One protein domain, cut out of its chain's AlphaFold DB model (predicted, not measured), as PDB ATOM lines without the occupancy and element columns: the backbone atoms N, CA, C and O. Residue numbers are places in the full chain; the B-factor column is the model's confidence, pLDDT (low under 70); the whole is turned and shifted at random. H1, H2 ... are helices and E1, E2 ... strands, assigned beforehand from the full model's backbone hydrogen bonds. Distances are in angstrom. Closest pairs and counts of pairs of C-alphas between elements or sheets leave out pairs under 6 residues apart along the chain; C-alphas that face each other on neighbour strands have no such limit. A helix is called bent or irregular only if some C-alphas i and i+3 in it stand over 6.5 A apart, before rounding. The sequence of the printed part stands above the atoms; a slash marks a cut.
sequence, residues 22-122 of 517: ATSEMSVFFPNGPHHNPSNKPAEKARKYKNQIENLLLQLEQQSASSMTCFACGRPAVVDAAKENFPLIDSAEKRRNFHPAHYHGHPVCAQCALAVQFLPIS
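Overview. This is residues 22 to 122 of the 517 residues of the protein "Cas_CXXC_CXXC domain-containing protein" of Armatimonadetes bacterium (UniProt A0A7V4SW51). Two helices meet as a V, the long H2 and the shorter H3, joined where residues 53 to 60 of H2 touch residues 110 to 114 of H3; short H1 sits at the other end of H3. A tiny two-stranded hairpin, E1 and E2, lies near the start of H3, and long loops make up much of the rest. The printed part has 101 residues, with three named helices and two named strands in the order H1, H2, E1, E2, H3; the sheet, E1 - E2, is antiparallel. The class is mostly helix, though under half of the residues, 47 of 101, are in named elements. The whole is compact, with a radius of gyration of the C-alphas of 13.5 A, and spans 38 by 32 by 24 A.

Arrangement. H1, residues 22 to 29, touches H3, residues 110 to 122, which meets it with residues 120 to 121 alone; the closest C-alphas, of Glu 25 and Pro 120, are 5.7 A apart. They run opposite ways at a steep tilt of 68 degrees, only just short of about perpendicular. H1 and H2, residues 42 to 61, are apart. H2 touches H3, the closest C-alphas being those of Leu 60 and Ala 110 at 5.4 A, at a steep tilt of 49 degrees, opposite ways. E1, residues 79 to 81, and E2, residues 106 to 108, form a hairpin, antiparallel, with 133 degrees between their directions. N 81 and O 106, 2.8 A, and N 79 and O 108, 3.0 A, are within hydrogen-bond range. The closest C-alphas of E1 and H3, of Val 79 and Ala 110, are 6.5 A apart. Of the O i to N i+4 pairs, 3 of 4 in H1, 14 of 16 in H2 and 5 of 9 in H3 are within hydrogen-bond range.

Along the chain. H1 begins at C-alpha 22, (18.824, -22.119, 13.042), and is 10.6 A long. H2 is 30.2 A long, from C-alpha 42 at (31.844, -19.962, 6.618); it is neither bent nor irregular, but only just: C-alphas 43 and 46 are 6.1 A apart. E1 measures 5.9 A and E2 6.3 A. H3, 18.9 A, is irregular, with C-alphas 117 and 120 at 7.1 A, and ends at C-alpha 122, (11.265, -22.020, 20.779).

Size, cuts and confidence. The two C-alphas farthest apart, of Pro 42 and Ser 67, are 38.0 A apart. The printed part has no cut. The links H1 to H2, H2 to E1 and E1 to E2 are long, with 12, 17 and 24 residues; E2 to H3 is tight. The mean pLDDT of the printed part is 78.8, and residues 22 to 25, 63 to 65, 93 to 98, 100 and 120 to 122 are under 70.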
ATOM      1  N   ALA A  22      18.044 -22.701  11.954       60.12
ATOM      2  CA  ALA A  22      18.824 -22.119  13.042       60.12
ATOM      3  C   ALA A  22      19.657 -20.893  12.623       60.12
ATOM      4  O   ALA A  22      19.653 -19.890  13.322       60.12
ATOM      5  N   THR A  23      20.322 -20.904  11.465       63.03
ATOM      6  CA  THR A  23      21.188 -19.791  11.031       63.03
ATOM      7  C   THR A  23      20.392 -18.513  10.763       63.03
ATOM      8  O   THR A  23      20.856 -17.412  11.059       63.03
ATOM      9  N   SER A  24      19.188 -18.651  10.202       64.19
ATOM     10  CA  SER A  24      18.323 -17.508   9.902       64.19
ATOM     11  C   SER A  24      17.647 -16.943  11.152       64.19
ATOM     12  O   SER A  24      17.545 -15.725  11.281       64.19
ATOM     13  N   GLU A  25      17.270 -17.790  12.110       68.38
ATOM     14  CA  GLU A  25      16.632 -17.351  13.357       68.38
ATOM     15  C   GLU A  25      17.657 -16.800  14.356       68.38
ATOM     16  O   GLU A  25      17.448 -15.750  14.962       68.38
ATOM     17  N   MET A  26      18.850 -17.394  14.435       73.44
ATOM     18  CA  MET A  26      19.946 -16.838  15.232       73.44
ATOM     19  C   MET A  26      20.366 -15.439  14.769       73.44
ATOM     20  O   MET A  26      20.807 -14.648  15.591       73.44
ATOM     21  N   SER A  27      20.186 -15.093  13.490       73.88
ATOM     22  CA  SER A  27      20.450 -13.735  12.986       73.88
ATOM     23  C   SER A  27      19.555 -12.652  13.577       73.88
ATOM     24  O   SER A  27      19.916 -11.476  13.578       73.88
ATOM     25  N   VAL A  28      18.368 -13.052  14.025       72.88
ATOM     26  CA  VAL A  28      17.353 -12.165  14.578       72.88
ATOM     27  C   VAL A  28      17.617 -11.952  16.058       72.88
ATOM     28  O   VAL A  28      17.615 -10.813  16.503       72.88
ATOM     29  N   PHE A  29      17.897 -13.015  16.810       76.06
ATOM     30  CA  PHE A  29      18.160 -12.916  18.248       76.06
ATOM     31  C   PHE A  29      19.586 -12.444  18.557       76.06
ATOM     32  O   PHE A  29      19.780 -11.605  19.437       76.06
ATOM     33  N   PHE A  30      20.559 -12.919  17.772       80.62
ATOM     34  CA  PHE A  30      21.997 -12.682  17.920       80.62
ATOM     35  C   PHE A  30      22.589 -12.145  16.608       80.62
ATOM     36  O   PHE A  30      23.354 -12.836  15.925       80.62
ATOM     37  N   PRO A  31      22.264 -10.903  16.209       73.31
ATOM     38  CA  PRO A  31      22.651 -10.377  14.898       73.31
ATOM     39  C   PRO A  31      24.166 -10.322  14.672       73.31
ATOM     40  O   PRO A  31      24.628 -10.452  13.536       73.31
ATOM     41  N   ASN A  32      24.921 -10.203  15.765       77.12
ATOM     42  CA  ASN A  32      26.380 -10.189  15.785       77.12
ATOM     43  C   ASN A  32      26.987 -11.531  16.238       77.12
ATOM     44  O   ASN A  32      28.208 -11.649  16.333       77.12
ATOM     45  N   GLY A  33      26.157 -12.545  16.501       78.94
ATOM     46  CA  GLY A  33      26.608 -13.851  16.965       78.94
ATOM     47  C   GLY A  33      27.466 -14.580  15.920       78.94
ATOM     48  O   GLY A  33      27.398 -14.271  14.720       78.94
ATOM     49  N   PRO A  34      28.255 -15.593  16.328       79.62
ATOM     50  CA  PRO A  34      29.246 -16.229  15.459       79.62
ATOM     51  C   PRO A  34      28.701 -16.756  14.129       79.62
ATOM     52  O   PRO A  34      29.401 -16.695  13.117       79.62
ATOM     53  N   HIS A  35      27.452 -17.223  14.111       74.06
ATOM     54  CA  HIS A  35      26.790 -17.765  12.924       74.06
ATOM     55  C   HIS A  35      26.384 -16.717  11.886       74.06
ATOM     56  O   HIS A  35      26.449 -16.983  10.681       74.06
ATOM     57  N   HIS A  36      25.974 -15.527  12.317       70.88
ATOM     58  CA  HIS A  36      25.433 -14.522  11.407       70.88
ATOM     59  C   HIS A  36      26.398 -13.370  11.132       70.88
ATOM     60  O   HIS A  36      26.288 -12.741  10.082       70.88
ATOM     61  N   ASN A  37      27.394 -13.152  11.994       74.62
ATOM     62  CA  ASN A  37      28.367 -12.084  11.808       74.62
ATOM     63  C   ASN A  37      29.026 -12.176  10.407       74.62
ATOM     64  O   ASN A  37      29.648 -13.202  10.091       74.62
ATOM     65  N   PRO A  38      28.865 -11.148   9.548       71.56
ATOM     66  CA  PRO A  38      29.366 -11.166   8.174       71.56
ATOM     67  C   PRO A  38      30.897 -11.194   8.103       71.56
ATOM     68  O   PRO A  38      31.444 -11.648   7.103       71.56
ATOM     69  N   SER A  39      31.591 -10.788   9.171       75.31
ATOM     70  CA  SER A  39      33.053 -10.816   9.262       75.31
ATOM     71  C   SER A  39      33.634 -12.222   9.469       75.31
ATOM     72  O   SER A  39      34.837 -12.408   9.308       75.31
ATOM     73  N   ASN A  40      32.815 -13.224   9.813       79.44
ATOM     74  CA  ASN A  40      33.276 -14.604   9.994       79.44
ATOM     75  C   ASN A  40      33.208 -15.393   8.681       79.44
ATOM     76  O   ASN A  40      32.148 -15.478   8.050       79.44
ATOM     77  N   LYS A  41      34.301 -16.074   8.308       80.06
ATOM     78  CA  LYS A  41      34.296 -16.985   7.150       80.06
ATOM     79  C   LYS A  41      33.411 -18.214   7.425       80.06
ATOM     80  O   LYS A  41      33.345 -18.654   8.572       80.06
ATOM     81  N   PRO A  42      32.775 -18.842   6.415       74.38
ATOM     82  CA  PRO A  42      31.844 -19.962   6.618       74.38
ATOM     83  C   PRO A  42      32.375 -21.105   7.501       74.38
ATOM     84  O   PRO A  42      31.670 -21.549   8.403       74.38
ATOM     85  N   ALA A  43      33.628 -21.527   7.302       74.25
ATOM     86  CA  ALA A  43      34.267 -22.569   8.114       74.25
ATOM     87  C   ALA A  43      34.538 -22.129   9.569       74.25
ATOM     88  O   ALA A  43      34.539 -22.944  10.489       74.25
ATOM     89  N   GLU A  44      34.735 -20.829   9.803       80.94
ATOM     90  CA  GLU A  44      34.991 -20.274  11.133       80.94
ATOM     91  C   GLU A  44      33.710 -20.118  11.951       80.94
ATOM     92  O   GLU A  44      33.765 -20.233  13.172       80.94
ATOM     93  N   LYS A  45      32.564 -19.890  11.297       81.38
ATOM     94  CA  LYS A  45      31.261 -19.709  11.955       81.38
ATOM     95  C   LYS A  45      30.897 -20.904  12.839       81.38
ATOM     96  O   LYS A  45      30.605 -20.726  14.018       81.38
ATOM     97  N   ALA A  46      30.976 -22.115  12.283       78.56
ATOM     98  CA  ALA A  46      30.670 -23.351  13.003       78.56
ATOM     99  C   ALA A  46      31.652 -23.604  14.156       78.56
ATOM    100  O   ALA A  46      31.236 -23.943  15.260       78.56
ATOM    101  N   ARG A  47      32.951 -23.372  13.924       84.06
ATOM    102  CA  ARG A  47      33.990 -23.534  14.949       84.06
ATOM    103  C   ARG A  47      33.811 -22.554  16.109       84.06
ATOM    104  O   ARG A  47      33.845 -22.966  17.261       84.06
ATOM    105  N   LYS A  48      33.607 -21.264  15.820       83.69
ATOM    106  CA  LYS A  48      33.420 -20.228  16.848       83.69
ATOM    107  C   LYS A  48      32.184 -20.503  17.702       83.69
ATOM    108  O   LYS A  48      32.262 -20.371  18.917       83.69
ATOM    109  N   TYR A  49      31.081 -20.929  17.085       84.88
ATOM    110  CA  TYR A  49      29.887 -21.300  17.838       84.88
ATOM    111  C   TYR A  49      30.085 -22.558  18.686       84.88
ATOM    112  O   TYR A  49      29.736 -22.556  19.861       84.88
ATOM    113  N   LYS A  50      30.699 -23.611  18.128       85.88
ATOM    114  CA  LYS A  50      31.018 -24.833  18.879       85.88
ATOM    115  C   LYS A  50      31.830 -24.510  20.136       85.88
ATOM    116  O   LYS A  50      31.423 -24.894  21.227       85.88
ATOM    117  N   ASN A  51      32.898 -23.727  19.989       88.62
ATOM    118  CA  ASN A  51      33.735 -23.310  21.113       88.62
ATOM    119  C   ASN A  51      32.939 -22.509  22.158       88.62
ATOM    120  O   ASN A  51      33.144 -22.682  23.353       88.62
ATOM    121  N   GLN A  52      32.020 -21.639  21.726       86.75
ATOM    122  CA  GLN A  52      31.156 -20.887  22.639       86.75
ATOM    123  C   GLN A  52      30.258 -21.819  23.469       86.75
ATOM    124  O   GLN A  52      30.148 -21.631  24.679       86.75
ATOM    125  N   ILE A  53      29.635 -22.822  22.844       88.50
ATOM    126  CA  ILE A  53      28.776 -23.791  23.541       88.50
ATOM    127  C   ILE A  53      29.591 -24.675  24.489       88.50
ATOM    128  O   ILE A  53      29.187 -24.857  25.633       88.50
ATOM    129  N   GLU A  54      30.748 -25.177  24.052       90.06
ATOM    130  CA  GLU A  54      31.647 -25.973  24.899       90.06
ATOM    131  C   GLU A  54      32.114 -25.179  26.127       90.06
ATOM    132  O   GLU A  54      32.068 -25.695  27.240       90.06
ATOM    133  N   ASN A  55      32.453 -23.897  25.962       89.00
ATOM    134  CA  ASN A  55      32.810 -23.025  27.084       89.00
ATOM    135  C   ASN A  55      31.654 -22.852  28.082       89.00
ATOM    136  O   ASN A  55      31.878 -22.909  29.290       89.00
ATOM    137  N   LEU A  56      30.419 -22.669  27.603       88.88
ATOM    138  CA  LEU A  56      29.245 -22.559  28.478       88.88
ATOM    139  C   LEU A  56      28.954 -23.868  29.228       88.88
ATOM    140  O   LEU A  56      28.558 -23.824  30.390       88.88
ATOM    141  N   LEU A  57      29.165 -25.024  28.590       89.69
ATOM    142  CA  LEU A  57      29.029 -26.335  29.232       89.69
ATOM    143  C   LEU A  57      30.089 -26.544  30.322       89.69
ATOM    144  O   LEU A  57      29.747 -26.950  31.427       89.69
ATOM    145  N   LEU A  58      31.346 -26.174  30.065       89.19
ATOM    146  CA  LEU A  58      32.402 -26.222  31.083       89.19
ATOM    147  C   LEU A  58      32.087 -25.300  32.273       89.19
ATOM    148  O   LEU A  58      32.254 -25.681  33.429       89.19
ATOM    149  N   GLN A  59      31.572 -24.096  32.013       86.25
ATOM    150  CA  GLN A  59      31.187 -23.148  33.065       86.25
ATOM    151  C   GLN A  59      29.949 -23.585  33.865       86.25
ATOM    152  O   GLN A  59      29.772 -23.148  35.003       86.25
ATOM    153  N   LEU A  60      29.089 -24.437  33.299       84.00
ATOM    154  CA  LEU A  60      27.988 -25.067  34.033       84.00
ATOM    155  C   LEU A  60      28.495 -26.046  35.093       84.00
ATOM    156  O   LEU A  60      27.926 -26.097  36.181       84.00
ATOM    157  N   GLU A  61      29.554 -26.794  34.783       78.25
ATOM    158  CA  GLU A  61      30.176 -27.763  35.696       78.25
ATOM    159  C   GLU A  61      30.980 -27.072  36.809       78.25
ATOM    160  O   GLU A  61      31.088 -27.585  37.919       78.25
ATOM    161  N   GLN A  62      31.500 -25.872  36.538       72.00
ATOM    162  CA  GLN A  62      32.408 -25.132  37.416       72.00
ATOM    163  C   GLN A  62      31.718 -24.064  38.283       72.00
ATOM    164  O   GLN A  62      32.365 -23.066  38.594       72.00
ATOM    165  N   GLN A  63      30.435 -24.216  38.664       61.19
ATOM    166  CA  GLN A  63      29.684 -23.206  39.443       61.19
ATOM    167  C   GLN A  63      30.420 -22.790  40.730       61.19
ATOM    168  O   GLN A  63      30.254 -23.363  41.803       61.19
ATOM    169  N   SER A  64      31.240 -21.756  40.597       59.00
ATOM    170  CA  SER A  64      32.071 -21.179  41.642       59.00
ATOM    171  C   SER A  64      31.375 -19.938  42.187       59.00
ATOM    172  O   SER A  64      30.588 -19.297  41.485       59.00
ATOM    173  N   ALA A  65      31.675 -19.582  43.435       62.44
ATOM    174  CA  ALA A  65      31.172 -18.374  44.073       62.44
ATOM    175  C   ALA A  65      31.607 -17.120  43.289       62.44
ATOM    176  O   ALA A  65      32.742 -16.664  43.402       62.44
ATOM    177  N   SER A  66      30.699 -16.572  42.483       73.94
ATOM    178  CA  SER A  66      30.828 -15.236  41.897       73.94
ATOM    179  C   SER A  66      30.191 -14.213  42.828       73.94
ATOM    180  O   SER A  66      29.143 -14.477  43.419       73.94
ATOM    181  N   SER A  67      30.808 -13.037  42.949       78.56
ATOM    182  CA  SER A  67      30.249 -11.903  43.691       78.56
ATOM    183  C   SER A  67      29.099 -11.213  42.951       78.56
ATOM    184  O   SER A  67      28.368 -10.435  43.559       78.56
ATOM    185  N   MET A  68      28.919 -11.498  41.655       83.06
ATOM    186  CA  MET A  68      27.822 -10.965  40.854       83.06
ATOM    187  C   MET A  68      26.709 -11.992  40.681       83.06
ATOM    188  O   MET A  68      26.945 -13.185  40.480       83.06
ATOM    189  N   THR A  69      25.471 -11.513  40.696       88.94
ATOM    190  CA  THR A  69      24.281 -12.326  40.448       88.94
ATOM    191  C   THR A  69      23.820 -12.185  39.005       88.94
ATOM    192  O   THR A  69      23.796 -11.090  38.446       88.94
ATOM    193  N   CYS A  70      23.394 -13.297  38.420       89.12
ATOM    194  CA  CYS A  70      22.758 -13.368  37.118       89.12
ATOM    195  C   CYS A  70      21.511 -12.488  37.116       89.12
ATOM    196  O   CYS A  70      20.579 -12.748  37.878       89.12
ATOM    197  N   PHE A  71      21.452 -11.500  36.227       86.69
ATOM    198  CA  PHE A  71      20.307 -10.586  36.177       86.69
ATOM    199  C   PHE A  71      18.992 -11.288  35.784       86.69
ATOM    200  O   PHE A  71      17.915 -10.780  36.077       86.69
ATOM    201  N   ALA A  72      19.068 -12.455  35.132       87.56
ATOM    202  CA  ALA A  72      17.899 -13.199  34.665       87.56
ATOM    203  C   ALA A  72      17.311 -14.158  35.716       87.56
ATOM    204  O   ALA A  72      16.109 -14.407  35.705       87.56
ATOM    205  N   CYS A  73      18.134 -14.740  36.599       89.31
ATOM    206  CA  CYS A  73      17.679 -15.785  37.532       89.31
ATOM    207  C   CYS A  73      18.257 -15.702  38.955       89.31
ATOM    208  O   CYS A  73      17.966 -16.569  39.775       89.31
ATOM    209  N   GLY A  74      19.114 -14.721  39.249       86.75
ATOM    210  CA  GLY A  74      19.695 -14.490  40.577       86.75
ATOM    211  C   GLY A  74      20.854 -15.411  40.986       86.75
ATOM    212  O   GLY A  74      21.510 -15.143  41.986       86.75
ATOM    213  N   ARG A  75      21.159 -16.474  40.230       89.06
ATOM    214  CA  ARG A  75      22.299 -17.380  40.514       89.06
ATOM    215  C   ARG A  75      23.659 -16.712  40.271       89.06
ATOM    216  O   ARG A  75      23.692 -15.757  39.506       89.06
ATOM    217  N   PRO A  76      24.781 -17.226  40.808       89.00
ATOM    218  CA  PRO A  76      26.110 -16.675  40.533       89.00
ATOM    219  C   PRO A  76      26.387 -16.523  39.030       89.00
ATOM    220  O   PRO A  76      26.210 -17.464  38.249       89.00
ATOM    221  N   ALA A  77      26.770 -15.319  38.615       88.88
ATOM    222  CA  ALA A  77      27.083 -14.995  37.230       88.88
ATOM    223  C   ALA A  77      28.535 -15.342  36.901       88.88
ATOM    224  O   ALA A  77      29.442 -15.011  37.658       88.88
ATOM    225  N   VAL A  78      28.754 -15.978  35.754       87.12
ATOM    226  CA  VAL A  78      30.085 -16.422  35.293       87.12
ATOM    227  C   VAL A  78      30.383 -15.982  33.856       87.12
ATOM    228  O   VAL A  78      31.437 -16.301  33.314       87.12
ATOM    229  N   VAL A  79      29.449 -15.250  33.238       86.38
ATOM    230  CA  VAL A  79      29.540 -14.729  31.872       86.38
ATOM    231  C   VAL A  79      29.072 -13.282  31.856       86.38
ATOM    232  O   VAL A  79      27.996 -12.987  32.375       86.38
ATOM    233  N   ASP A  80      29.821 -12.412  31.187       87.00
ATOM    234  CA  ASP A  80      29.333 -11.095  30.784       87.00
ATOM    235  C   ASP A  80      28.674 -11.204  29.409       87.00
ATOM    236  O   ASP A  80      29.310 -11.519  28.398       87.00
ATOM    237  N   ALA A  81      27.361 -11.008  29.381       86.69
ATOM    238  CA  ALA A  81      26.548 -11.186  28.194       86.69
ATOM    239  C   ALA A  81      26.232  -9.847  27.512       86.69
ATOM    240  O   ALA A  81      25.943  -8.843  28.161       86.69
ATOM    241  N   ALA A  82      26.250  -9.846  26.186       84.62
ATOM    242  CA  ALA A  82      25.992  -8.700  25.326       84.62
ATOM    243  C   ALA A  82      25.100  -9.110  24.147       84.62
ATOM    244  O   ALA A  82      24.750 -10.280  23.987       84.62
ATOM    245  N   LYS A  83      24.776  -8.165  23.258       79.50
ATOM    246  CA  LYS A  83      23.918  -8.403  22.076       79.50
ATOM    247  C   LYS A  83      24.319  -9.603  21.190       79.50
ATOM    248  O   LYS A  83      23.513 -10.104  20.408       79.50
ATOM    249  N   GLU A  84      25.572 -10.049  21.263       78.69
ATOM    250  CA  GLU A  84      26.123 -11.186  20.510       78.69
ATOM    251  C   GLU A  84      25.691 -12.557  21.032       78.69
ATOM    252  O   GLU A  84      25.649 -13.516  20.263       78.69
ATOM    253  N   ASN A  85      25.392 -12.660  22.325       81.31
ATOM    254  CA  ASN A  85      25.142 -13.926  23.012       81.31
ATOM    255  C   ASN A  85      23.918 -13.883  23.944       81.31
ATOM    256  O   ASN A  85      23.559 -14.919  24.501       81.31
ATOM    257  N   PHE A  86      23.239 -12.737  24.071       84.88
ATOM    258  CA  PHE A  86      22.001 -12.598  24.837       84.88
ATOM    259  C   PHE A  86      21.064 -11.547  24.199       84.88
ATOM    260  O   PHE A  86      21.512 -10.445  23.872       84.88
ATOM    261  N   PRO A  87      19.776 -11.868  23.964       77.06
ATOM    262  CA  PRO A  87      18.849 -10.984  23.264       77.06
ATOM    263  C   PRO A  87      18.417  -9.810  24.148       77.06
ATOM    264  O   PRO A  87      18.466  -9.899  25.370       77.06
ATOM    265  N   LEU A  88      17.942  -8.725  23.525       71.88
ATOM    266  CA  LEU A  88      17.443  -7.519  24.216       71.88
ATOM    267  C   LEU A  88      18.470  -6.828  25.138       71.88
ATOM    268  O   LEU A  88      18.105  -5.976  25.941       71.88
ATOM    269  N   ILE A  89      19.753  -7.163  24.988       77.62
ATOM    270  CA  ILE A  89      20.887  -6.477  25.609       77.62
ATOM    271  C   ILE A  89      21.622  -5.667  24.538       77.62
ATOM    272  O   ILE A  89      21.648  -6.048  23.362       77.62
ATOM    273  N   ASP A  90      22.215  -4.542  24.936       72.75
ATOM    274  CA  ASP A  90      22.971  -3.686  24.029       72.75
ATOM    275  C   ASP A  90      24.403  -4.201  23.740       72.75
ATOM    276  O   ASP A  90      24.846  -5.252  24.213       72.75
ATOM    277  N   SER A  91      25.117  -3.508  22.852       73.19
ATOM    278  CA  SER A  91      26.488  -3.832  22.459       73.19
ATOM    279  C   SER A  91      27.493  -3.511  23.568       73.19
ATOM    280  O   SER A  91      27.620  -2.356  23.981       73.19
ATOM    281  N   ALA A  92      28.316  -4.512  23.898       71.56
ATOM    282  CA  ALA A  92      29.437  -4.433  24.838       71.56
ATOM    283  C   ALA A  92      30.465  -3.332  24.533       71.56
ATOM    284  O   ALA A  92      31.221  -2.929  25.414       71.56
ATOM    285  N   GLU A  93      30.563  -2.862  23.289       67.94
ATOM    286  CA  GLU A  93      31.588  -1.897  22.875       67.94
ATOM    287  C   GLU A  93      31.007  -0.516  22.599       67.94
ATOM    288  O   GLU A  93      31.522   0.481  23.097       67.94
ATOM    289  N   LYS A  94      29.916  -0.444  21.831       65.88
ATOM    290  CA  LYS A  94      29.380   0.834  21.343       65.88
ATOM    291  C   LYS A  94      28.488   1.551  22.354       65.88
ATOM    292  O   LYS A  94      28.245   2.743  22.193       65.88
ATOM    293  N   ARG A  95      27.969   0.840  23.362       67.06
ATOM    294  CA  ARG A  95      26.950   1.356  24.288       67.06
ATOM    295  C   ARG A  95      27.170   0.911  25.740       67.06
ATOM    296  O   ARG A  95      26.216   0.739  26.489       67.06
ATOM    297  N   ARG A  96      28.440   0.838  26.169       62.97
ATOM    298  CA  ARG A  96      28.856   0.567  27.569       62.97
ATOM    299  C   ARG A  96      28.131   1.418  28.613       62.97
ATOM    300  O   ARG A  96      27.877   0.946  29.711       62.97
ATOM    301  N   ASN A  97      27.742   2.641  28.253       60.09
ATOM    302  CA  ASN A  97      27.010   3.561  29.130       60.09
ATOM    303  C   ASN A  97      25.607   3.078  29.529       60.09
ATOM    304  O   ASN A  97      25.045   3.610  30.477       60.09
ATOM    305  N   PHE A  98      25.049   2.092  28.824       67.56
ATOM    306  CA  PHE A  98      23.730   1.526  29.111       67.56
ATOM    307  C   PHE A  98      23.804   0.171  29.827       67.56
ATOM    308  O   PHE A  98      22.770  -0.432  30.108       67.56
ATOM    309  N   HIS A  99      25.012  -0.298  30.150       73.19
ATOM    310  CA  HIS A  99      25.217  -1.473  30.986       73.19
ATOM    311  C   HIS A  99      25.348  -1.062  32.462       73.19
ATOM    312  O   HIS A  99      25.913  -0.002  32.754       73.19
ATOM    313  N   PRO A 100      24.857  -1.884  33.412       68.44
ATOM    314  CA  PRO A 100      25.007  -1.621  34.839       68.44
ATOM    315  C   PRO A 100      26.469  -1.328  35.183       68.44
ATOM    316  O   PRO A 100      27.353  -2.060  34.748       68.44
ATOM    317  N   ALA A 101      26.722  -0.246  35.923       74.56
ATOM    318  CA  ALA A 101      28.060   0.164  36.360       74.56
ATOM    319  C   ALA A 101      29.133   0.224  35.245       74.56
ATOM    320  O   ALA A 101      30.317   0.044  35.521       74.56
ATOM    321  N   HIS A 102      28.734   0.483  33.992       72.06
ATOM    322  CA  HIS A 102      29.629   0.527  32.827       72.06
ATOM    323  C   HIS A 102      30.393  -0.782  32.549       72.06
ATOM    324  O   HIS A 102      31.453  -0.758  31.915       72.06
ATOM    325  N   TYR A 103      29.867  -1.927  32.994       73.75
ATOM    326  CA  TYR A 103      30.443  -3.232  32.675       73.75
ATOM    327  C   TYR A 103      30.420  -3.523  31.164       73.75
ATOM    328  O   TYR A 103      29.641  -2.959  30.393       73.75
ATOM    329  N   HIS A 104      31.273  -4.453  30.733       76.94
ATOM    330  CA  HIS A 104      31.386  -4.908  29.340       76.94
ATOM    331  C   HIS A 104      30.210  -5.792  28.872       76.94
ATOM    332  O   HIS A 104      30.273  -6.409  27.811       76.94
ATOM    333  N   GLY A 105      29.138  -5.866  29.656       83.75
ATOM    334  CA  GLY A 105      27.980  -6.719  29.440       83.75
ATOM    335  C   GLY A 105      27.119  -6.776  30.699       83.75
ATOM    336  O   GLY A 105      27.378  -6.072  31.675       83.75
ATOM    337  N   HIS A 106      26.081  -7.608  30.681       86.94
ATOM    338  CA  HIS A 106      25.321  -7.944  31.883       86.94
ATOM    339  C   HIS A 106      25.819  -9.261  32.483       86.94
ATOM    340  O   HIS A 106      26.023 -10.216  31.732       86.94
ATOM    341  N   PRO A 107      25.919  -9.363  33.816       89.19
ATOM    342  CA  PRO A 107      26.302 -10.600  34.478       89.19
ATOM    343  C   PRO A 107      25.203 -11.662  34.318       89.19
ATOM    344  O   PRO A 107      24.056 -11.463  34.727       89.19
ATOM    345  N   VAL A 108      25.548 -12.814  33.739       90.69
ATOM    346  CA  VAL A 108      24.653 -13.955  33.489       90.69
ATOM    347  C   VAL A 108      25.310 -15.261  33.946       90.69
ATOM    348  O   VAL A 108      26.523 -15.445  33.852       90.69
ATOM    349  N   CYS A 109      24.520 -16.202  34.463       90.69
ATOM    350  CA  CYS A 109      25.010 -17.547  34.774       90.69
ATOM    351  C   CYS A 109      25.086 -18.422  33.509       90.69
ATOM    352  O   CYS A 109      24.295 -18.257  32.578       90.69
ATOM    353  N   ALA A 110      25.981 -19.412  33.495       89.50
ATOM    354  CA  ALA A 110      26.173 -20.295  32.340       89.50
ATOM    355  C   ALA A 110      24.878 -21.004  31.899       89.50
ATOM    356  O   ALA A 110      24.639 -21.167  30.705       89.50
ATOM    357  N   GLN A 111      23.983 -21.334  32.841       89.19
ATOM    358  CA  GLN A 111      22.694 -21.950  32.519       89.19
ATOM    359  C   GLN A 111      21.768 -21.025  31.730       89.19
ATOM    360  O   GLN A 111      21.194 -21.454  30.732       89.19
ATOM    361  N   CYS A 112      21.616 -19.768  32.154       89.25
ATOM    362  CA  CYS A 112      20.791 -18.801  31.432       89.25
ATOM    363  C   CYS A 112      21.405 -18.458  30.072       89.25
ATOM    364  O   CYS A 112      20.684 -18.417  29.081       89.25
ATOM    365  N   ALA A 113      22.727 -18.274  30.011       89.44
ATOM    366  CA  ALA A 113      23.431 -18.007  28.761       89.44
ATOM    367  C   ALA A 113      23.286 -19.166  27.759       89.44
ATOM    368  O   ALA A 113      23.013 -18.923  26.584       89.44
ATOM    369  N   LEU A 114      23.396 -20.420  28.219       88.88
ATOM    370  CA  LEU A 114      23.213 -21.606  27.383       88.88
ATOM    371  C   LEU A 114      21.758 -21.772  26.936       88.88
ATOM    372  O   LEU A 114      21.512 -21.971  25.750       88.88
ATOM    373  N   ALA A 115      20.793 -21.653  27.854       86.81
ATOM    374  CA  ALA A 115      19.370 -21.777  27.533       86.81
ATOM    375  C   ALA A 115      18.949 -20.785  26.437       86.81
ATOM    376  O   ALA A 115      18.230 -21.137  25.504       86.81
ATOM    377  N   VAL A 116      19.472 -19.562  26.506       86.00
ATOM    378  CA  VAL A 116      19.220 -18.511  25.524       86.00
ATOM    379  C   VAL A 116      19.754 -18.858  24.128       86.00
ATOM    380  O   VAL A 116      19.121 -18.480  23.146       86.00
ATOM    381  N   GLN A 117      20.829 -19.644  23.989       83.00
ATOM    382  CA  GLN A 117      21.297 -20.099  22.666       83.00
ATOM    383  C   GLN A 117      20.279 -21.002  21.951       83.00
ATOM    384  O   GLN A 117      20.246 -21.041  20.722       83.00
ATOM    385  N   PHE A 118      19.416 -21.685  22.706       77.75
ATOM    386  CA  PHE A 118      18.341 -22.525  22.170       77.75
ATOM    387  C   PHE A 118      16.996 -21.792  22.061       77.75
ATOM    388  O   PHE A 118      16.075 -22.316  21.436       77.75
ATOM    389  N   LEU A 119      16.890 -20.561  22.581       74.25
ATOM    390  CA  LEU A 119      15.690 -19.724  22.487       74.25
ATOM    391  C   LEU A 119      15.146 -19.605  21.050       74.25
ATOM    392  O   LEU A 119      13.939 -19.799  20.895       74.25
ATOM    393  N   PRO A 120      15.970 -19.392  19.997       67.44
ATOM    394  CA  PRO A 120      15.471 -19.260  18.625       67.44
ATOM    395  C   PRO A 120      14.676 -20.473  18.115       67.44
ATOM    396  O   PRO A 120      13.875 -20.332  17.199       67.44
ATOM    397  N   ILE A 121      14.879 -21.661  18.700       63.06
ATOM    398  CA  ILE A 121      14.143 -22.893  18.358       63.06
ATOM    399  C   ILE A 121      12.718 -22.862  18.938       63.06
ATOM    400  O   ILE A 121      11.814 -23.501  18.411       63.06
ATOM    401  N   SER A 122      12.518 -22.107  20.018       60.78
ATOM    402  CA  SER A 122      11.265 -22.020  20.779       60.78
ATOM    403  C   SER A 122      10.454 -20.748  20.515       60.78
ATOM    404  O   SER A 122       9.345 -20.609  21.023       60.78
TER     405      SER A 122